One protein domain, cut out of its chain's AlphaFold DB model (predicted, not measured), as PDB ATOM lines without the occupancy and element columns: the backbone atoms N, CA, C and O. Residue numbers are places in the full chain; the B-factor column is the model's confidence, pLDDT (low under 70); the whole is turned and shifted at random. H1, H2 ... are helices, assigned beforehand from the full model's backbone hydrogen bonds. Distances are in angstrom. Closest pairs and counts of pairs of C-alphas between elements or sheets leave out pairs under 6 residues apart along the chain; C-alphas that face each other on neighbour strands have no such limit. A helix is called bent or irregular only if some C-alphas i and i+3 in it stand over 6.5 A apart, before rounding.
ATOM      1  N   THR A 190     -58.203 -17.711 -21.093       88.56
ATOM      2  CA  THR A 190     -56.883 -17.291 -20.604       88.56
ATOM      3  C   THR A 190     -56.019 -16.749 -21.742       88.56
ATOM      4  O   THR A 190     -55.481 -15.643 -21.638       88.56
ATOM      5  N   SER A 191     -55.944 -17.466 -22.865       89.38
ATOM      6  CA  SER A 191     -55.184 -17.044 -24.046       89.38
ATOM      7  C   SER A 191     -55.750 -15.775 -24.679       89.38
ATOM      8  O   SER A 191     -54.988 -14.879 -25.033       89.38
ATOM      9  N   THR A 192     -57.077 -15.645 -24.778       88.50
ATOM     10  CA  THR A 192     -57.702 -14.422 -25.317       88.50
ATOM     11  C   THR A 192     -57.497 -13.215 -24.410       88.50
ATOM     12  O   THR A 192     -57.243 -12.130 -24.927       88.50
ATOM     13  N   ASN A 193     -57.513 -13.393 -23.085       87.38
ATOM     14  CA  ASN A 193     -57.191 -12.323 -22.137       87.38
ATOM     15  C   ASN A 193     -55.737 -11.861 -22.286       87.38
ATOM     16  O   ASN A 193     -55.481 -10.664 -22.355       87.38
ATOM     17  N   LYS A 194     -54.787 -12.798 -22.396       89.25
ATOM     18  CA  LYS A 194     -53.373 -12.468 -22.633       89.25
ATOM     19  C   LYS A 194     -53.160 -11.786 -23.988       89.25
ATOM     20  O   LYS A 194     -52.349 -10.877 -24.124       89.25
ATOM     21  N   LEU A 195     -53.901 -12.211 -25.008       91.19
ATOM     22  CA  LEU A 195     -53.843 -11.570 -26.314       91.19
ATOM     23  C   LEU A 195     -54.414 -10.149 -26.264       91.19
ATOM     24  O   LEU A 195     -53.834  -9.240 -26.849       91.19
ATOM     25  N   GLN A 196     -55.520  -9.944 -25.546       90.19
ATOM     26  CA  GLN A 196     -56.112  -8.625 -25.347       90.19
ATOM     27  C   GLN A 196     -55.129  -7.684 -24.647       90.19
ATOM     28  O   GLN A 196     -54.924  -6.584 -25.155       90.19
ATOM     29  N   SER A 197     -54.452  -8.129 -23.584       88.81
ATOM     30  CA  SER A 197     -53.458  -7.305 -22.887       88.81
ATOM     31  C   SER A 197     -52.288  -6.914 -23.798       88.81
ATOM     32  O   SER A 197     -51.898  -5.751 -23.831       88.81
ATOM     33  N   HIS A 198     -51.780  -7.836 -24.622       90.56
ATOM     34  CA  HIS A 198     -50.754  -7.503 -25.617       90.56
ATOM     35  C   HIS A 198     -51.265  -6.487 -26.651       90.56
ATOM     36  O   HIS A 198     -50.547  -5.560 -27.019       90.56
ATOM     37  N   MET A 199     -52.509  -6.631 -27.116       91.56
ATOM     38  CA  MET A 199     -53.099  -5.688 -28.069       91.56
ATOM     39  C   MET A 199     -53.380  -4.310 -27.447       91.56
ATOM     40  O   MET A 199     -53.320  -3.316 -28.165       91.56
ATOM     41  N   VAL A 200     -53.626  -4.223 -26.133       90.56
ATOM     42  CA  VAL A 200     -53.670  -2.944 -25.398       90.56
ATOM     43  C   VAL A 200     -52.308  -2.252 -25.456       90.56
ATOM     44  O   VAL A 200     -52.247  -1.072 -25.789       90.56
ATOM     45  N   THR A 201     -51.205  -2.976 -25.235       89.69
ATOM     46  CA  THR A 201     -49.846  -2.418 -25.386       89.69
ATOM     47  C   THR A 201     -49.592  -1.925 -26.813       89.69
ATOM     48  O   THR A 201     -49.018  -0.856 -27.010       89.69
ATOM     49  N   VAL A 202     -50.073  -2.653 -27.827       89.94
ATOM     50  CA  VAL A 202     -50.004  -2.195 -29.226       89.94
ATOM     51  C   VAL A 202     -50.816  -0.910 -29.418       89.94
ATOM     52  O   VAL A 202     -50.317   0.031 -30.024       89.94
ATOM     53  N   ALA A 203     -52.031  -0.812 -28.871       89.69
ATOM     54  CA  ALA A 203     -52.831   0.414 -28.940       89.69
ATOM     55  C   ALA A 203     -52.120   1.612 -28.283       89.69
ATOM     56  O   ALA A 203     -52.094   2.704 -28.853       89.69
ATOM     57  N   GLN A 204     -51.498   1.401 -27.117       88.75
ATOM     58  CA  GLN A 204     -50.686   2.412 -26.433       88.75
ATOM     59  C   GLN A 204     -49.492   2.855 -27.287       88.75
ATOM     60  O   GLN A 204     -49.227   4.052 -27.377       88.75
ATOM     61  N   PHE A 205     -48.816   1.921 -27.961       87.75
ATOM     62  CA  PHE A 205     -47.731   2.237 -28.892       87.75
ATOM     63  C   PHE A 205     -48.202   3.146 -30.034       87.75
ATOM     64  O   PHE A 205     -47.577   4.171 -30.280       87.75
ATOM     65  N   PHE A 206     -49.320   2.824 -30.694       85.69
ATOM     66  CA  PHE A 206     -49.864   3.679 -31.761       85.69
ATOM     67  C   PHE A 206     -50.214   5.079 -31.251       85.69
ATOM     68  O   PHE A 206     -49.866   6.066 -31.891       85.69
ATOM     69  N   LYS A 207     -50.825   5.178 -30.065       86.44
ATOM     70  CA  LYS A 207     -51.114   6.473 -29.439       86.44
ATOM     71  C   LYS A 207     -49.836   7.279 -29.174       86.44
ATOM     72  O   LYS A 207     -49.792   8.466 -29.476       86.44
ATOM     73  N   ALA A 208     -48.794   6.636 -28.645       85.38
ATOM     74  CA  ALA A 208     -47.508   7.281 -28.392       85.38
ATOM     75  C   ALA A 208     -46.829   7.746 -29.693       85.38
ATOM     76  O   ALA A 208     -46.208   8.805 -29.717       85.38
ATOM     77  N   VAL A 209     -46.967   6.982 -30.780       81.88
ATOM     78  CA  VAL A 209     -46.469   7.364 -32.109       81.88
ATOM     79  C   VAL A 209     -47.210   8.588 -32.647       81.88
ATOM     80  O   VAL A 209     -46.551   9.503 -33.137       81.88
ATOM     81  N   ASP A 210     -48.537   8.645 -32.512       81.00
ATOM     82  CA  ASP A 210     -49.343   9.803 -32.928       81.00
ATOM     83  C   ASP A 210     -48.941  11.069 -32.142       81.00
ATOM     84  O   ASP A 210     -48.721  12.135 -32.722       81.00
ATOM     85  N   GLU A 211     -48.781  10.955 -30.818       84.69
ATOM     86  CA  GLU A 211     -48.311  12.052 -29.956       84.69
ATOM     87  C   GLU A 211     -46.896  12.506 -30.336       84.69
ATOM     88  O   GLU A 211     -46.608  13.705 -30.409       84.69
ATOM     89  N   LEU A 212     -46.010  11.551 -30.618       80.50
ATOM     90  CA  LEU A 212     -44.652  11.824 -31.062       80.50
ATOM     91  C   LEU A 212     -44.638  12.539 -32.419       80.50
ATOM     92  O   LEU A 212     -43.903  13.512 -32.579       80.50
ATOM     93  N   HIS A 213     -45.453  12.105 -33.382       76.81
ATOM     94  CA  HIS A 213     -45.606  12.777 -34.677       76.81
ATOM     95  C   HIS A 213     -46.069  14.225 -34.508       76.81
ATOM     96  O   HIS A 213     -45.437  15.122 -35.065       76.81
ATOM     97  N   ALA A 214     -47.066  14.479 -33.659       81.06
ATOM     98  CA  ALA A 214     -47.522  15.839 -33.363       81.06
ATOM     99  C   ALA A 214     -46.414  16.715 -32.738       81.06
ATOM    100  O   ALA A 214     -46.274  17.899 -33.060       81.06
ATOM    101  N   LEU A 215     -45.583  16.142 -31.860       81.00
ATOM    102  CA  LEU A 215     -44.428  16.839 -31.284       81.00
ATOM    103  C   LEU A 215     -43.347  17.150 -32.331       81.00
ATOM    104  O   LEU A 215     -42.749  18.229 -32.282       81.00
ATOM    105  N   LEU A 216     -43.103  16.226 -33.263       74.12
ATOM    106  CA  LEU A 216     -42.133  16.378 -34.350       74.12
ATOM    107  C   LEU A 216     -42.560  17.467 -35.344       74.12
ATOM    108  O   LEU A 216     -41.728  18.285 -35.729       74.12
ATOM    109  N   GLU A 217     -43.843  17.534 -35.708       72.19
ATOM    110  CA  GLU A 217     -44.381  18.594 -36.577       72.19
ATOM    111  C   GLU A 217     -44.249  19.980 -35.942       72.19
ATOM    112  O   GLU A 217     -43.898  20.952 -36.610       72.19
ATOM    113  N   LYS A 218     -44.455  20.070 -34.624       80.81
ATOM    114  CA  LYS A 218     -44.320  21.329 -33.884       80.81
ATOM    115  C   LYS A 218     -42.865  21.796 -33.753       80.81
ATOM    116  O   LYS A 218     -42.618  22.997 -33.650       80.81
ATOM    117  N   LYS A 219     -41.895  20.874 -33.713       75.75
ATOM    118  CA  LYS A 219     -40.464  21.171 -33.509       75.75
ATOM    119  C   LYS A 219     -39.644  20.824 -34.753       75.75
ATOM    120  O   LYS A 219     -39.055  19.751 -34.850       75.75
ATOM    121  N   GLY A 220     -39.519  21.794 -35.662       65.94
ATOM    122  CA  GLY A 220     -38.852  21.632 -36.963       65.94
ATOM    123  C   GLY A 220     -37.404  21.113 -36.938       65.94
ATOM    124  O   GLY A 220     -36.959  20.540 -37.928       65.94
ATOM    125  N   CYS A 221     -36.671  21.223 -35.821       65.19
ATOM    126  CA  CYS A 221     -35.308  20.684 -35.710       65.19
ATOM    127  C   CYS A 221     -35.239  19.148 -35.835       65.19
ATOM    128  O   CYS A 221     -34.229  18.610 -36.294       65.19
ATOM    129  N   LEU A 222     -36.319  18.437 -35.489       63.34
ATOM    130  CA  LEU A 222     -36.386  16.974 -35.529       63.34
ATOM    131  C   LEU A 222     -36.820  16.430 -36.910       63.34
ATOM    132  O   LEU A 222     -36.711  15.233 -37.168       63.34
ATOM    133  N   ALA A 223     -37.232  17.290 -37.848       59.12
ATOM    134  CA  ALA A 223     -37.582  16.897 -39.222       59.12
ATOM    135  C   ALA A 223     -36.361  16.476 -40.080       59.12
ATOM    136  O   ALA A 223     -36.492  16.046 -41.235       59.12
ATOM    137  N   THR A 224     -35.155  16.612 -39.527       63.31
ATOM    138  CA  THR A 224     -33.885  16.228 -40.157       63.31
ATOM    139  C   THR A 224     -33.667  14.710 -40.140       63.31
ATOM    140  O   THR A 224     -32.942  14.187 -40.987       63.31
ATOM    141  N   PHE A 225     -34.326  13.978 -39.234       64.12
ATOM    142  CA  PHE A 225     -34.161  12.529 -39.115       64.12
ATOM    143  C   PHE A 225     -34.757  11.783 -40.318       64.12
ATOM    144  O   PHE A 225     -35.925  11.938 -40.686       64.12
ATOM    145  N   LYS A 226     -33.936  10.936 -40.946       64.06
ATOM    146  CA  LYS A 226     -34.307  10.143 -42.129       64.06
ATOM    147  C   LYS A 226     -35.478   9.196 -41.837       64.06
ATOM    148  O   LYS A 226     -36.356   9.041 -42.684       64.06
ATOM    149  N   SER A 227     -35.506   8.612 -40.641       59.53
ATOM    150  CA  SER A 227     -36.565   7.737 -40.128       59.53
ATOM    151  C   SER A 227     -37.907   8.465 -39.990       59.53
ATOM    152  O   SER A 227     -38.930   7.944 -40.437       59.53
ATOM    153  N   VAL A 228     -37.906   9.715 -39.510       60.75
ATOM    154  CA  VAL A 228     -39.107  10.573 -39.450       60.75
ATOM    155  C   VAL A 228     -39.677  10.796 -40.852       60.75
ATOM    156  O   VAL A 228     -40.862  10.546 -41.084       60.75
ATOM    157  N   ARG A 229     -38.827  11.154 -41.824       60.94
ATOM    158  CA  ARG A 229     -39.241  11.376 -43.225       60.94
ATOM    159  C   ARG A 229     -39.776  10.114 -43.903       60.94
ATOM    160  O   ARG A 229     -40.695  10.198 -44.716       60.94
ATOM    161  N   LEU A 230     -39.199   8.952 -43.600       58.53
ATOM    162  CA  LEU A 230     -39.671   7.660 -44.106       58.53
ATOM    163  C   LEU A 230     -41.029   7.278 -43.507       58.53
ATOM    164  O   LEU A 230     -41.863   6.725 -44.223       58.53
ATOM    165  N   SER A 231     -41.267   7.612 -42.235       59.25
ATOM    166  CA  SER A 231     -42.553   7.359 -41.576       59.25
ATOM    167  C   SER A 231     -43.690   8.204 -42.171       59.25
ATOM    168  O   SER A 231     -44.777   7.680 -42.389       59.25
ATOM    169  N   GLN A 232     -43.413   9.462 -42.538       59.78
ATOM    170  CA  GLN A 232     -44.397  10.398 -43.103       59.78
ATOM    171  C   GLN A 232     -44.740  10.138 -44.580       59.78
ATOM    172  O   GLN A 232     -45.832  10.471 -45.028       59.78
ATOM    173  N   LYS A 233     -43.824   9.555 -45.369       53.22
ATOM    174  CA  LYS A 233     -44.014   9.366 -46.822       53.22
ATOM    175  C   LYS A 233     -44.775   8.097 -47.221       53.22
ATOM    176  O   LYS A 233     -45.179   7.988 -48.378       53.22
ATOM    177  N   ARG A 234     -44.949   7.116 -46.331       56.84
ATOM    178  CA  ARG A 234     -45.658   5.873 -46.676       56.84
ATOM    179  C   ARG A 234     -47.163   6.052 -46.519       56.84
ATOM    180  O   ARG A 234     -47.660   6.128 -45.400       56.84
ATOM    181  N   ALA A 235     -47.883   6.016 -47.640       60.47
ATOM    182  CA  ALA A 235     -49.325   5.799 -47.634       60.47
ATOM    183  C   ALA A 235     -49.635   4.514 -46.847       60.47
ATOM    184  O   ALA A 235     -49.118   3.442 -47.166       60.47
ATOM    185  N   HIS A 236     -50.419   4.637 -45.778       70.88
ATOM    186  CA  HIS A 236     -50.795   3.499 -44.946       70.88
ATOM    187  C   HIS A 236     -51.740   2.574 -45.712       70.88
ATOM    188  O   HIS A 236     -52.716   3.042 -46.307       70.88
ATOM    189  N   SER A 237     -51.461   1.269 -45.664       80.50
ATOM    190  CA  SER A 237     -52.358   0.241 -46.188       80.50
ATOM    191  C   SER A 237     -53.738   0.356 -45.544       80.50
ATOM    192  O   SER A 237     -53.857   0.678 -44.358       80.50
ATOM    193  N   ASP A 238     -54.799   0.045 -46.286       85.50
ATOM    194  CA  ASP A 238     -56.160   0.059 -45.735       85.50
ATOM    195  C   ASP A 238     -56.304  -0.904 -44.547       85.50
ATOM    196  O   ASP A 238     -57.028  -0.622 -43.594       85.50
ATOM    197  N   LYS A 239     -55.508  -1.980 -44.529       87.12
ATOM    198  CA  LYS A 239     -55.418  -2.919 -43.401       87.12
ATOM    199  C   LYS A 239     -54.839  -2.285 -42.138       87.12
ATOM    200  O   LYS A 239     -55.246  -2.642 -41.033       87.12
ATOM    201  N   ARG A 240     -53.894  -1.351 -42.281       86.62
ATOM    202  CA  ARG A 240     -53.323  -0.605 -41.155       86.62
ATOM    203  C   ARG A 240     -54.345   0.382 -40.598       86.62
ATOM    204  O   ARG A 240     -54.513   0.439 -39.385       86.62
ATOM    205  N   LYS A 241     -55.086   1.081 -41.465       87.00
ATOM    206  CA  LYS A 241     -56.194   1.955 -41.042       87.00
ATOM    207  C   LYS A 241     -57.281   1.165 -40.303       87.00
ATOM    208  O   LYS A 241     -57.778   1.613 -39.275       87.00
ATOM    209  N   GLU A 242     -57.616  -0.032 -40.794       89.56
ATOM    210  CA  GLU A 242     -58.551  -0.950 -40.128       89.56
ATOM    211  C   GLU A 242     -58.036  -1.357 -38.738       89.56
ATOM    212  O   GLU A 242     -58.793  -1.329 -37.768       89.56
ATOM    213  N   LEU A 243     -56.743  -1.680 -38.615       90.50
ATOM    214  CA  LEU A 243     -56.116  -1.971 -37.326       90.50
ATOM    215  C   LEU A 243     -56.190  -0.770 -36.374       90.50
ATOM    216  O   LEU A 243     -56.624  -0.930 -35.238       90.50
ATOM    217  N   GLU A 244     -55.812   0.426 -36.821       87.94
ATOM    218  CA  GLU A 244     -55.854   1.648 -36.006       87.94
ATOM    219  C   GLU A 244     -57.277   1.954 -35.514       87.94
ATOM    220  O   GLU A 244     -57.477   2.276 -34.339       87.94
ATOM    221  N   LEU A 245     -58.288   1.780 -36.372       89.75
ATOM    222  CA  LEU A 245     -59.695   1.929 -35.997       89.75
ATOM    223  C   LEU A 245     -60.117   0.890 -34.944       89.75
ATOM    224  O   LEU A 245     -60.802   1.228 -33.976       89.75
ATOM    225  N   LEU A 246     -59.692  -0.369 -35.100       90.69
ATOM    226  CA  LEU A 246     -59.961  -1.431 -34.128       90.69
ATOM    227  C   LEU A 246     -59.319  -1.124 -32.774       90.69
ATOM    228  O   LEU A 246     -59.989  -1.275 -31.748       90.69
ATOM    229  N   LEU A 247     -58.064  -0.666 -32.766       89.19
ATOM    230  CA  LEU A 247     -57.304  -0.332 -31.557       89.19
ATOM    231  C   LEU A 247     -57.892   0.867 -30.802       89.19
ATOM    232  O   LEU A 247     -57.823   0.901 -29.578       89.19
ATOM    233  N   LYS A 248     -58.550   1.802 -31.498       86.75
ATOM    234  CA  LYS A 248     -59.288   2.921 -30.878       86.75
ATOM    235  C   LYS A 248     -60.622   2.499 -30.244       86.75
ATOM    236  O   LYS A 248     -61.252   3.295 -29.550       86.75
ATOM    237  N   SER A 249     -61.079   1.263 -30.460       85.81
ATOM    238  CA  SER A 249     -62.331   0.775 -29.871       85.81
ATOM    239  C   SER A 249     -62.210   0.522 -28.362       85.81
ATOM    240  O   SER A 249     -61.147   0.167 -27.856       85.81
ATOM    241  N   GLY A 250     -63.338   0.589 -27.645       81.88
ATOM    242  CA  GLY A 250     -63.403   0.325 -26.198       81.88
ATOM    243  C   GLY A 250     -62.848  -1.033 -25.738       81.88
ATOM    244  O   GLY A 250     -62.570  -1.194 -24.558       81.88
ATOM    245  N   THR A 251     -62.626  -1.976 -26.662       82.19
ATOM    246  CA  THR A 251     -61.948  -3.266 -26.433       82.19
ATOM    247  C   THR A 251     -60.519  -3.101 -25.890       82.19
ATOM    248  O   THR A 251     -60.057  -3.966 -25.146       82.19
ATOM    249  N   PHE A 252     -59.820  -2.020 -26.264       85.19
ATOM    250  CA  PHE A 252     -58.390  -1.822 -25.974       85.19
ATOM    251  C   PHE A 252     -58.081  -0.549 -25.161       85.19
ATOM    252  O   PHE A 252     -56.917  -0.245 -24.927       85.19
ATOM    253  N   LEU A 253     -59.100   0.202 -24.721       73.25
ATOM    254  CA  LEU A 253     -58.915   1.484 -24.018       73.25
ATOM    255  C   LEU A 253     -58.623   1.354 -22.510       73.25
ATOM    256  O   LEU A 253     -58.214   2.335 -21.894       73.25
ATOM    257  N   LYS A 254     -58.870   0.192 -21.891       69.75
ATOM    258  CA  LYS A 254     -58.698  -0.030 -20.442       69.75
ATOM    259  C   LYS A 254     -57.875  -1.285 -20.176       69.75
ATOM    260  O   LYS A 254     -57.959  -2.244 -20.940       69.75
ATOM    261  N   GLU A 255     -57.125  -1.272 -19.073       63.34
ATOM    262  CA  GLU A 255     -56.120  -2.303 -18.794       63.34
ATOM    263  C   GLU A 255     -56.703  -3.694 -18.552       63.34
ATOM    264  O   GLU A 255     -56.087  -4.644 -18.994       63.34
ATOM    265  N   TYR A 256     -57.899  -3.856 -17.984       58.28
ATOM    266  CA  TYR A 256     -58.547  -5.171 -17.895       58.28
ATOM    267  C   TYR A 256     -60.046  -4.996 -17.641       58.28
ATOM    268  O   TYR A 256     -60.464  -4.635 -16.542       58.28
ATOM    269  N   THR A 257     -60.885  -5.277 -18.638       59.69
ATOM    270  CA  THR A 257     -62.311  -5.550 -18.407       59.69
ATOM    271  C   THR A 257     -62.576  -7.017 -18.705       59.69
ATOM    272  O   THR A 257     -62.062  -7.566 -19.670       59.69
ATOM    273  N   THR A 258     -63.377  -7.694 -17.884       60.19
ATOM    274  CA  THR A 258     -63.800  -9.083 -18.153       60.19
ATOM    275  C   THR A 258     -64.790  -9.165 -19.320       60.19
ATOM    276  O   THR A 258     -64.898 -10.203 -19.977       60.19
ATOM    277  N   LEU A 259     -65.475  -8.054 -19.608       70.00
ATOM    278  CA  LEU A 259     -66.290  -7.856 -20.799       70.00
ATOM    279  C   LEU A 259     -65.507  -7.087 -21.866       70.00
ATOM    280  O   LEU A 259     -65.248  -5.891 -21.732       70.00
ATOM    281  N   TYR A 260     -65.179  -7.780 -22.953       81.81
ATOM    282  CA  TYR A 260     -64.705  -7.198 -24.205       81.81
ATOM    283  C   TYR A 260     -65.060  -8.120 -25.380       81.81
ATOM    284  O   TYR A 260     -65.378  -9.302 -25.210       81.81
ATOM    285  N   SER A 261     -64.995  -7.590 -26.602       86.75
ATOM    286  CA  SER A 261     -65.244  -8.386 -27.804       86.75
ATOM    287  C   SER A 261     -64.017  -9.232 -28.160       86.75
ATOM    288  O   SER A 261     -63.075  -8.746 -28.787       86.75
ATOM    289  N   ARG A 262     -64.040 -10.525 -27.811       87.62
ATOM    290  CA  ARG A 262     -62.980 -11.487 -28.185       87.62
ATOM    291  C   ARG A 262     -62.764 -11.570 -29.703       87.62
ATOM    292  O   ARG A 262     -61.634 -11.723 -30.150       87.62
ATOM    293  N   GLY A 263     -63.827 -11.399 -30.496       89.69
ATOM    294  CA  GLY A 263     -63.737 -11.351 -31.960       89.69
ATOM    295  C   GLY A 263     -62.898 -10.172 -32.465       89.69
ATOM    296  O   GLY A 263     -62.053 -10.357 -33.338       89.69
ATOM    297  N   ARG A 264     -63.055  -8.983 -31.863       90.38
ATOM    298  CA  ARG A 264     -62.221  -7.812 -32.187       90.38
ATOM    299  C   ARG A 264     -60.758  -8.023 -31.808       90.38
ATOM    300  O   ARG A 264     -59.893  -7.585 -32.554       90.38
ATOM    301  N   VAL A 265     -60.475  -8.722 -30.707       91.38
ATOM    302  CA  VAL A 265     -59.098  -9.064 -30.304       91.38
ATOM    303  C   VAL A 265     -58.429  -9.971 -31.337       91.38
ATOM    304  O   VAL A 265     -57.324  -9.676 -31.784       91.38
ATOM    305  N   LEU A 266     -59.113 -11.032 -31.775       92.25
ATOM    306  CA  LEU A 266     -58.590 -11.941 -32.802       92.25
ATOM    307  C   LEU A 266     -58.404 -11.238 -34.153       92.25
ATOM    308  O   LEU A 266     -57.388 -11.446 -34.815       92.25
ATOM    309  N   LEU A 267     -59.355 -10.384 -34.549       92.69
ATOM    310  CA  LEU A 267     -59.245  -9.602 -35.779       92.69
ATOM    311  C   LEU A 267     -58.072  -8.620 -35.708       92.69
ATOM    312  O   LEU A 267     -57.260  -8.590 -36.629       92.69
ATOM    313  N   ALA A 268     -57.936  -7.871 -34.612       92.62
ATOM    314  CA  ALA A 268     -56.836  -6.929 -34.427       92.62
ATOM    315  C   ALA A 268     -55.476  -7.643 -34.433       92.62
ATOM    316  O   ALA A 268     -54.551  -7.180 -35.095       92.62
ATOM    317  N   HIS A 269     -55.365  -8.810 -33.791       93.31
ATOM    318  CA  HIS A 269     -54.144  -9.613 -33.850       93.31
ATOM    319  C   HIS A 269     -53.825 -10.085 -35.275       93.31
ATOM    320  O   HIS A 269     -52.691  -9.945 -35.730       93.31
ATOM    321  N   LYS A 270     -54.823 -10.590 -36.013       93.81
ATOM    322  CA  LYS A 270     -54.652 -10.992 -37.415       93.81
ATOM    323  C   LYS A 270     -54.184  -9.816 -38.278       93.81
ATOM    324  O   LYS A 270     -53.234  -9.961 -39.041       93.81
ATOM    325  N   ARG A 271     -54.811  -8.644 -38.136       92.44
ATOM    326  CA  ARG A 271     -54.406  -7.433 -38.865       92.44
ATOM    327  C   ARG A 271     -52.999  -6.991 -38.493       92.44
ATOM    328  O   ARG A 271     -52.225  -6.701 -39.393       92.44
ATOM    329  N   MET A 272     -52.638  -7.025 -37.210       91.56
ATOM    330  CA  MET A 272     -51.280  -6.736 -36.738       91.56
ATOM    331  C   MET A 272     -50.239  -7.655 -37.391       91.56
ATOM    332  O   MET A 272     -49.225  -7.161 -37.877       91.56
ATOM    333  N   GLN A 273     -50.510  -8.961 -37.492       91.88
ATOM    334  CA  GLN A 273     -49.619  -9.891 -38.196       91.88
ATOM    335  C   GLN A 273     -49.478  -9.557 -39.688       91.88
ATOM    336  O   GLN A 273     -48.380  -9.669 -40.232       91.88
ATOM    337  N   GLU A 274     -50.566  -9.141 -40.342       92.06
ATOM    338  CA  GLU A 274     -50.566  -8.758 -41.759       92.06
ATOM    339  C   GLU A 274     -49.801  -7.450 -42.021       92.06
ATOM    340  O   GLU A 274     -49.220  -7.309 -43.094       92.06
ATOM    341  N   VAL A 275     -49.777  -6.511 -41.065       90.44
ATOM    342  CA  VAL A 275     -49.139  -5.187 -41.226       90.44
ATOM    343  C   VAL A 275     -47.813  -5.035 -40.477       90.44
ATOM    344  O   VAL A 275     -47.237  -3.952 -40.489       90.44
ATOM    345  N   LYS A 276     -47.294  -6.085 -39.828       88.62
ATOM    346  CA  LYS A 276     -46.085  -6.004 -38.981       88.62
ATOM    347  C   LYS A 276     -44.881  -5.352 -39.681       88.62
ATOM    348  O   LYS A 276     -44.178  -4.558 -39.067       88.62
ATOM    349  N   GLU A 277     -44.694  -5.622 -40.974       87.44
ATOM    350  CA  GLU A 277     -43.593  -5.072 -41.780       87.44
ATOM    351  C   GLU A 277     -43.760  -3.565 -42.035       87.44
ATOM    352  O   GLU A 277     -42.784  -2.828 -42.188       87.44
ATOM    353  N   GLU A 278     -45.001  -3.069 -42.031       85.25
ATOM    354  CA  GLU A 278     -45.298  -1.636 -42.115       85.25
ATOM    355  C   GLU A 278     -44.961  -0.899 -40.809       85.25
ATOM    356  O   GLU A 278     -44.767   0.316 -40.842       85.25
ATOM    357  N   LEU A 279     -44.862  -1.614 -39.678       82.50
ATOM    358  CA  LEU A 279     -44.559  -1.049 -38.355       82.50
ATOM    359  C   LEU A 279     -43.059  -0.975 -38.053       82.50
ATOM    360  O   LEU A 279     -42.654  -0.177 -37.209       82.50
ATOM    361  N   VAL A 280     -42.228  -1.761 -38.748       84.69
ATOM    362  CA  VAL A 280     -40.768  -1.801 -38.542       84.69
ATOM    363  C   VAL A 280     -40.122  -0.407 -38.607       84.69
ATOM    364  O   VAL A 280     -39.382  -0.079 -37.679       84.69
ATOM    365  N   PRO A 281     -40.417   0.461 -39.601       81.12
ATOM    366  CA  PRO A 281     -39.819   1.798 -39.652       81.12
ATOM    367  C   PRO A 281     -40.200   2.673 -38.452       81.12
ATOM    368  O   PRO A 281     -39.382   3.452 -37.969       81.12
ATOM    369  N   THR A 282     -41.430   2.537 -37.950       80.62
ATOM    370  CA  THR A 282     -41.898   3.270 -36.768       80.62
ATOM    371  C   THR A 282     -41.186   2.787 -35.505       80.62
ATOM    372  O   THR A 282     -40.773   3.602 -34.687       80.62
ATOM    373  N   LEU A 283     -40.989   1.474 -35.355       84.94
ATOM    374  CA  LEU A 283     -40.230   0.907 -34.235       84.94
ATOM    375  C   LEU A 283     -38.759   1.344 -34.261       84.94
ATOM    376  O   LEU A 283     -38.215   1.709 -33.222       84.94
ATOM    377  N   GLN A 284     -38.138   1.370 -35.444       84.69
ATOM    378  CA  GLN A 284     -36.781   1.896 -35.625       84.69
ATOM    379  C   GLN A 284     -36.693   3.375 -35.244       84.69
ATOM    380  O   GLN A 284     -35.782   3.753 -34.517       84.69
ATOM    381  N   LEU A 285     -37.666   4.192 -35.663       81.75
ATOM    382  CA  LEU A 285     -37.737   5.606 -35.295       81.75
ATOM    383  C   LEU A 285     -37.808   5.801 -33.774       81.75
ATOM    384  O   LEU A 285     -37.084   6.627 -33.225       81.75
ATOM    385  N   VAL A 286     -38.673   5.044 -33.092       84.38
ATOM    386  CA  VAL A 286     -38.786   5.108 -31.628       84.38
ATOM    387  C   VAL A 286     -37.464   4.701 -30.971       84.38
ATOM    388  O   VAL A 286     -37.013   5.393 -30.062       84.38
ATOM    389  N   GLY A 287     -36.809   3.645 -31.463       87.44
ATOM    390  CA  GLY A 287     -35.500   3.211 -30.962       87.44
ATOM    391  C   GLY A 287     -34.388   4.246 -31.168       87.44
ATOM    392  O   GLY A 287     -33.597   4.486 -30.259       87.44
ATOM    393  N   GLU A 288     -34.343   4.905 -32.328       85.50
ATOM    394  CA  GLU A 288     -33.394   5.996 -32.596       85.50
ATOM    395  C   GLU A 288     -33.622   7.182 -31.651       85.50
ATOM    396  O   GLU A 288     -32.676   7.715 -31.071       85.50
ATOM    397  N   LEU A 289     -34.880   7.584 -31.455       85.38
ATOM    398  CA  LEU A 289     -35.225   8.681 -30.552       85.38
ATOM    399  C   LEU A 289     -34.910   8.360 -29.095       85.38
ATOM    400  O   LEU A 289     -34.420   9.242 -28.389       85.38
ATOM    401  N   ASP A 290     -35.155   7.129 -28.649       90.31
ATOM    402  CA  ASP A 290     -34.789   6.685 -27.303       90.31
ATOM    403  C   ASP A 290     -33.268   6.750 -27.097       90.31
ATOM    404  O   ASP A 290     -32.796   7.344 -26.124       90.31
ATOM    405  N   ALA A 291     -32.486   6.277 -28.075       91.06
ATOM    406  CA  ALA A 291     -31.029   6.392 -28.051       91.06
ATOM    407  C   ALA A 291     -30.565   7.859 -27.964       91.06
ATOM    408  O   ALA A 291     -29.728   8.193 -27.120       91.06
ATOM    409  N   TYR A 292     -31.139   8.764 -28.765       88.62
ATOM    410  CA  TYR A 292     -30.808  10.193 -28.700       88.62
ATOM    411  C   TYR A 292     -31.239  10.847 -27.386       88.62
ATOM    412  O   TYR A 292     -30.505  11.678 -26.846       88.62
ATOM    413  N   CYS A 293     -32.400  10.480 -26.843       90.81
ATOM    414  CA  CYS A 293     -32.860  10.975 -25.547       90.81
ATOM    415  C   CYS A 293     -31.929  10.520 -24.422       90.81
ATOM    416  O   CYS A 293     -31.597  11.323 -23.551       90.81
ATOM    417  N   SER A 294     -31.482   9.265 -24.460       95.00
ATOM    418  CA  SER A 294     -30.514   8.712 -23.512       95.00
ATOM    419  C   SER A 294     -29.179   9.464 -23.568       95.00
ATOM    420  O   SER A 294     -28.698   9.942 -22.541       95.00
ATOM    421  N   LEU A 295     -28.642   9.700 -24.772       94.38
ATOM    422  CA  LEU A 295     -27.419  10.491 -24.967       94.38
ATOM    423  C   LEU A 295     -27.573  11.939 -24.483       94.38
ATOM    424  O   LEU A 295     -26.697  12.466 -23.798       94.38
ATOM    425  N   ALA A 296     -28.700  12.583 -24.793       93.81
ATOM    426  CA  ALA A 296     -28.970  13.954 -24.367       93.81
ATOM    427  C   ALA A 296     -29.121  14.075 -22.842       93.81
ATOM    428  O   ALA A 296     -28.705  15.085 -22.271       93.81
ATOM    429  N   ARG A 297     -29.709  13.068 -22.179       96.19
ATOM    430  CA  ARG A 297     -29.774  12.987 -20.710       96.19
ATOM    431  C   ARG A 297     -28.376  12.845 -20.119       96.19
ATOM    432  O   ARG A 297     -27.995  13.697 -19.325       96.19
ATOM    433  N   LEU A 298     -27.593  11.871 -20.594       94.44
ATOM    434  CA  LEU A 298     -26.214  11.648 -20.146       94.44
ATOM    435  C   LEU A 298     -25.360  12.919 -20.267       94.44
ATOM    436  O   LEU A 298     -24.661  13.295 -19.328       94.44
ATOM    437  N   TYR A 299     -25.441  13.607 -21.408       95.44
ATOM    438  CA  TYR A 299     -24.721  14.858 -21.634       95.44
ATOM    439  C   TYR A 299     -25.136  15.946 -20.630       95.44
ATOM    440  O   TYR A 299     -24.280  16.555 -19.990       95.44
ATOM    441  N   LYS A 300     -26.445  16.161 -20.443       95.50
ATOM    442  CA  LYS A 300     -26.976  17.177 -19.517       95.50
ATOM    443  C   LYS A 300     -26.640  16.897 -18.056       95.50
ATOM    444  O   LYS A 300     -26.371  17.835 -17.316       95.50
ATOM    445  N   GLU A 301     -26.646  15.634 -17.648       93.69
ATOM    446  CA  GLU A 301     -26.282  15.225 -16.288       93.69
ATOM    447  C   GLU A 301     -24.803  15.483 -15.981       93.69
ATOM    448  O   GLU A 301     -24.441  15.691 -14.825       93.69
ATOM    449  N   ARG A 302     -23.942  15.487 -17.008       91.81
ATOM    450  CA  ARG A 302     -22.483  15.533 -16.845       91.81
ATOM    451  C   ARG A 302     -21.832  16.861 -17.212       91.81
ATOM    452  O   ARG A 302     -20.744  17.129 -16.715       91.81
ATOM    453  N   ILE A 303     -22.465  17.711 -18.023       92.31
ATOM    454  CA  ILE A 303     -21.856  18.953 -18.543       92.31
ATOM    455  C   ILE A 303     -21.333  19.909 -17.449       92.31
ATOM    456  O   ILE A 303     -20.375  20.634 -17.686       92.31
ATOM    457  N   HIS A 304     -21.921  19.891 -16.248       90.31
ATOM    458  CA  HIS A 304     -21.517  20.736 -15.112       90.31
ATOM    459  C   HIS A 304     -20.764  19.970 -14.009       90.31
ATOM    460  O   HIS A 304     -20.628  20.470 -12.894       90.31
TER     461      HIS A 304
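Overview. This is residues 190 to 304 of the 538 residues of an uncharacterized protein of Candidatus Dependentiae bacterium HGW-Dependentiae-1 (UniProt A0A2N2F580). Two long helices make a loose frame: H4 and H5a, first arm of bent H5, pack on H1, H2 and H3 bridge its far end to arm H5b, and residues 290 to 304 stick out. The printed part has 115 residues, five named helices, H1 to H5 in order, and no named strand: all helix. It is loose, radius of gyration of the C-alphas 16.8 A, spanning 53 by 33 by 22 A.

Arrangement. H5, residues 262 to 302, assigned as one helix by its hydrogen bonds, is bent: C-alphas 274 and 277 are 7.9 A apart. Arms H5a, 262 to 274, and H5b, 277 to 302, stand about perpendicular at 84 degrees; H5b is irregular, C-alphas 278 and 281 being 6.9 A apart. H4, residues 238 to 247, forms a hairpin with H5a, closest C-alphas Leu 243 and Ala 268, 5.8 A. H1, residues 190 to 218, touches H5a with 192 to 199 alone, closest C-alphas Gln 196 and Val 265, 5.8 A. H3, residues 226 to 233, touches H5b, closest C-alphas Ser 227 and Leu 285, 5.4 A. H2, residues 220 to 224, only just touches H1, only at the corner, with 3 pairs of C-alphas within 8 A. Every O i to N i+4 pair is within hydrogen-bond range in H1, H3, H4 and H5a; H5b has 20 of 22, H2 0 of 1 beside 1 of 2 O i to N i+3.

Along the chain. H1 runs 42.7 A from C-alpha 190 at (-56.883, -17.291, -20.604); H5b runs 38.6 A to C-alpha 302 at (-22.483, 15.533, -16.845).

Size, cuts and confidence. The printed part has no cut; residues 248 to 261 form a long link. The pLDDT is under 70 at residues 220 to 235 and 254 to 258.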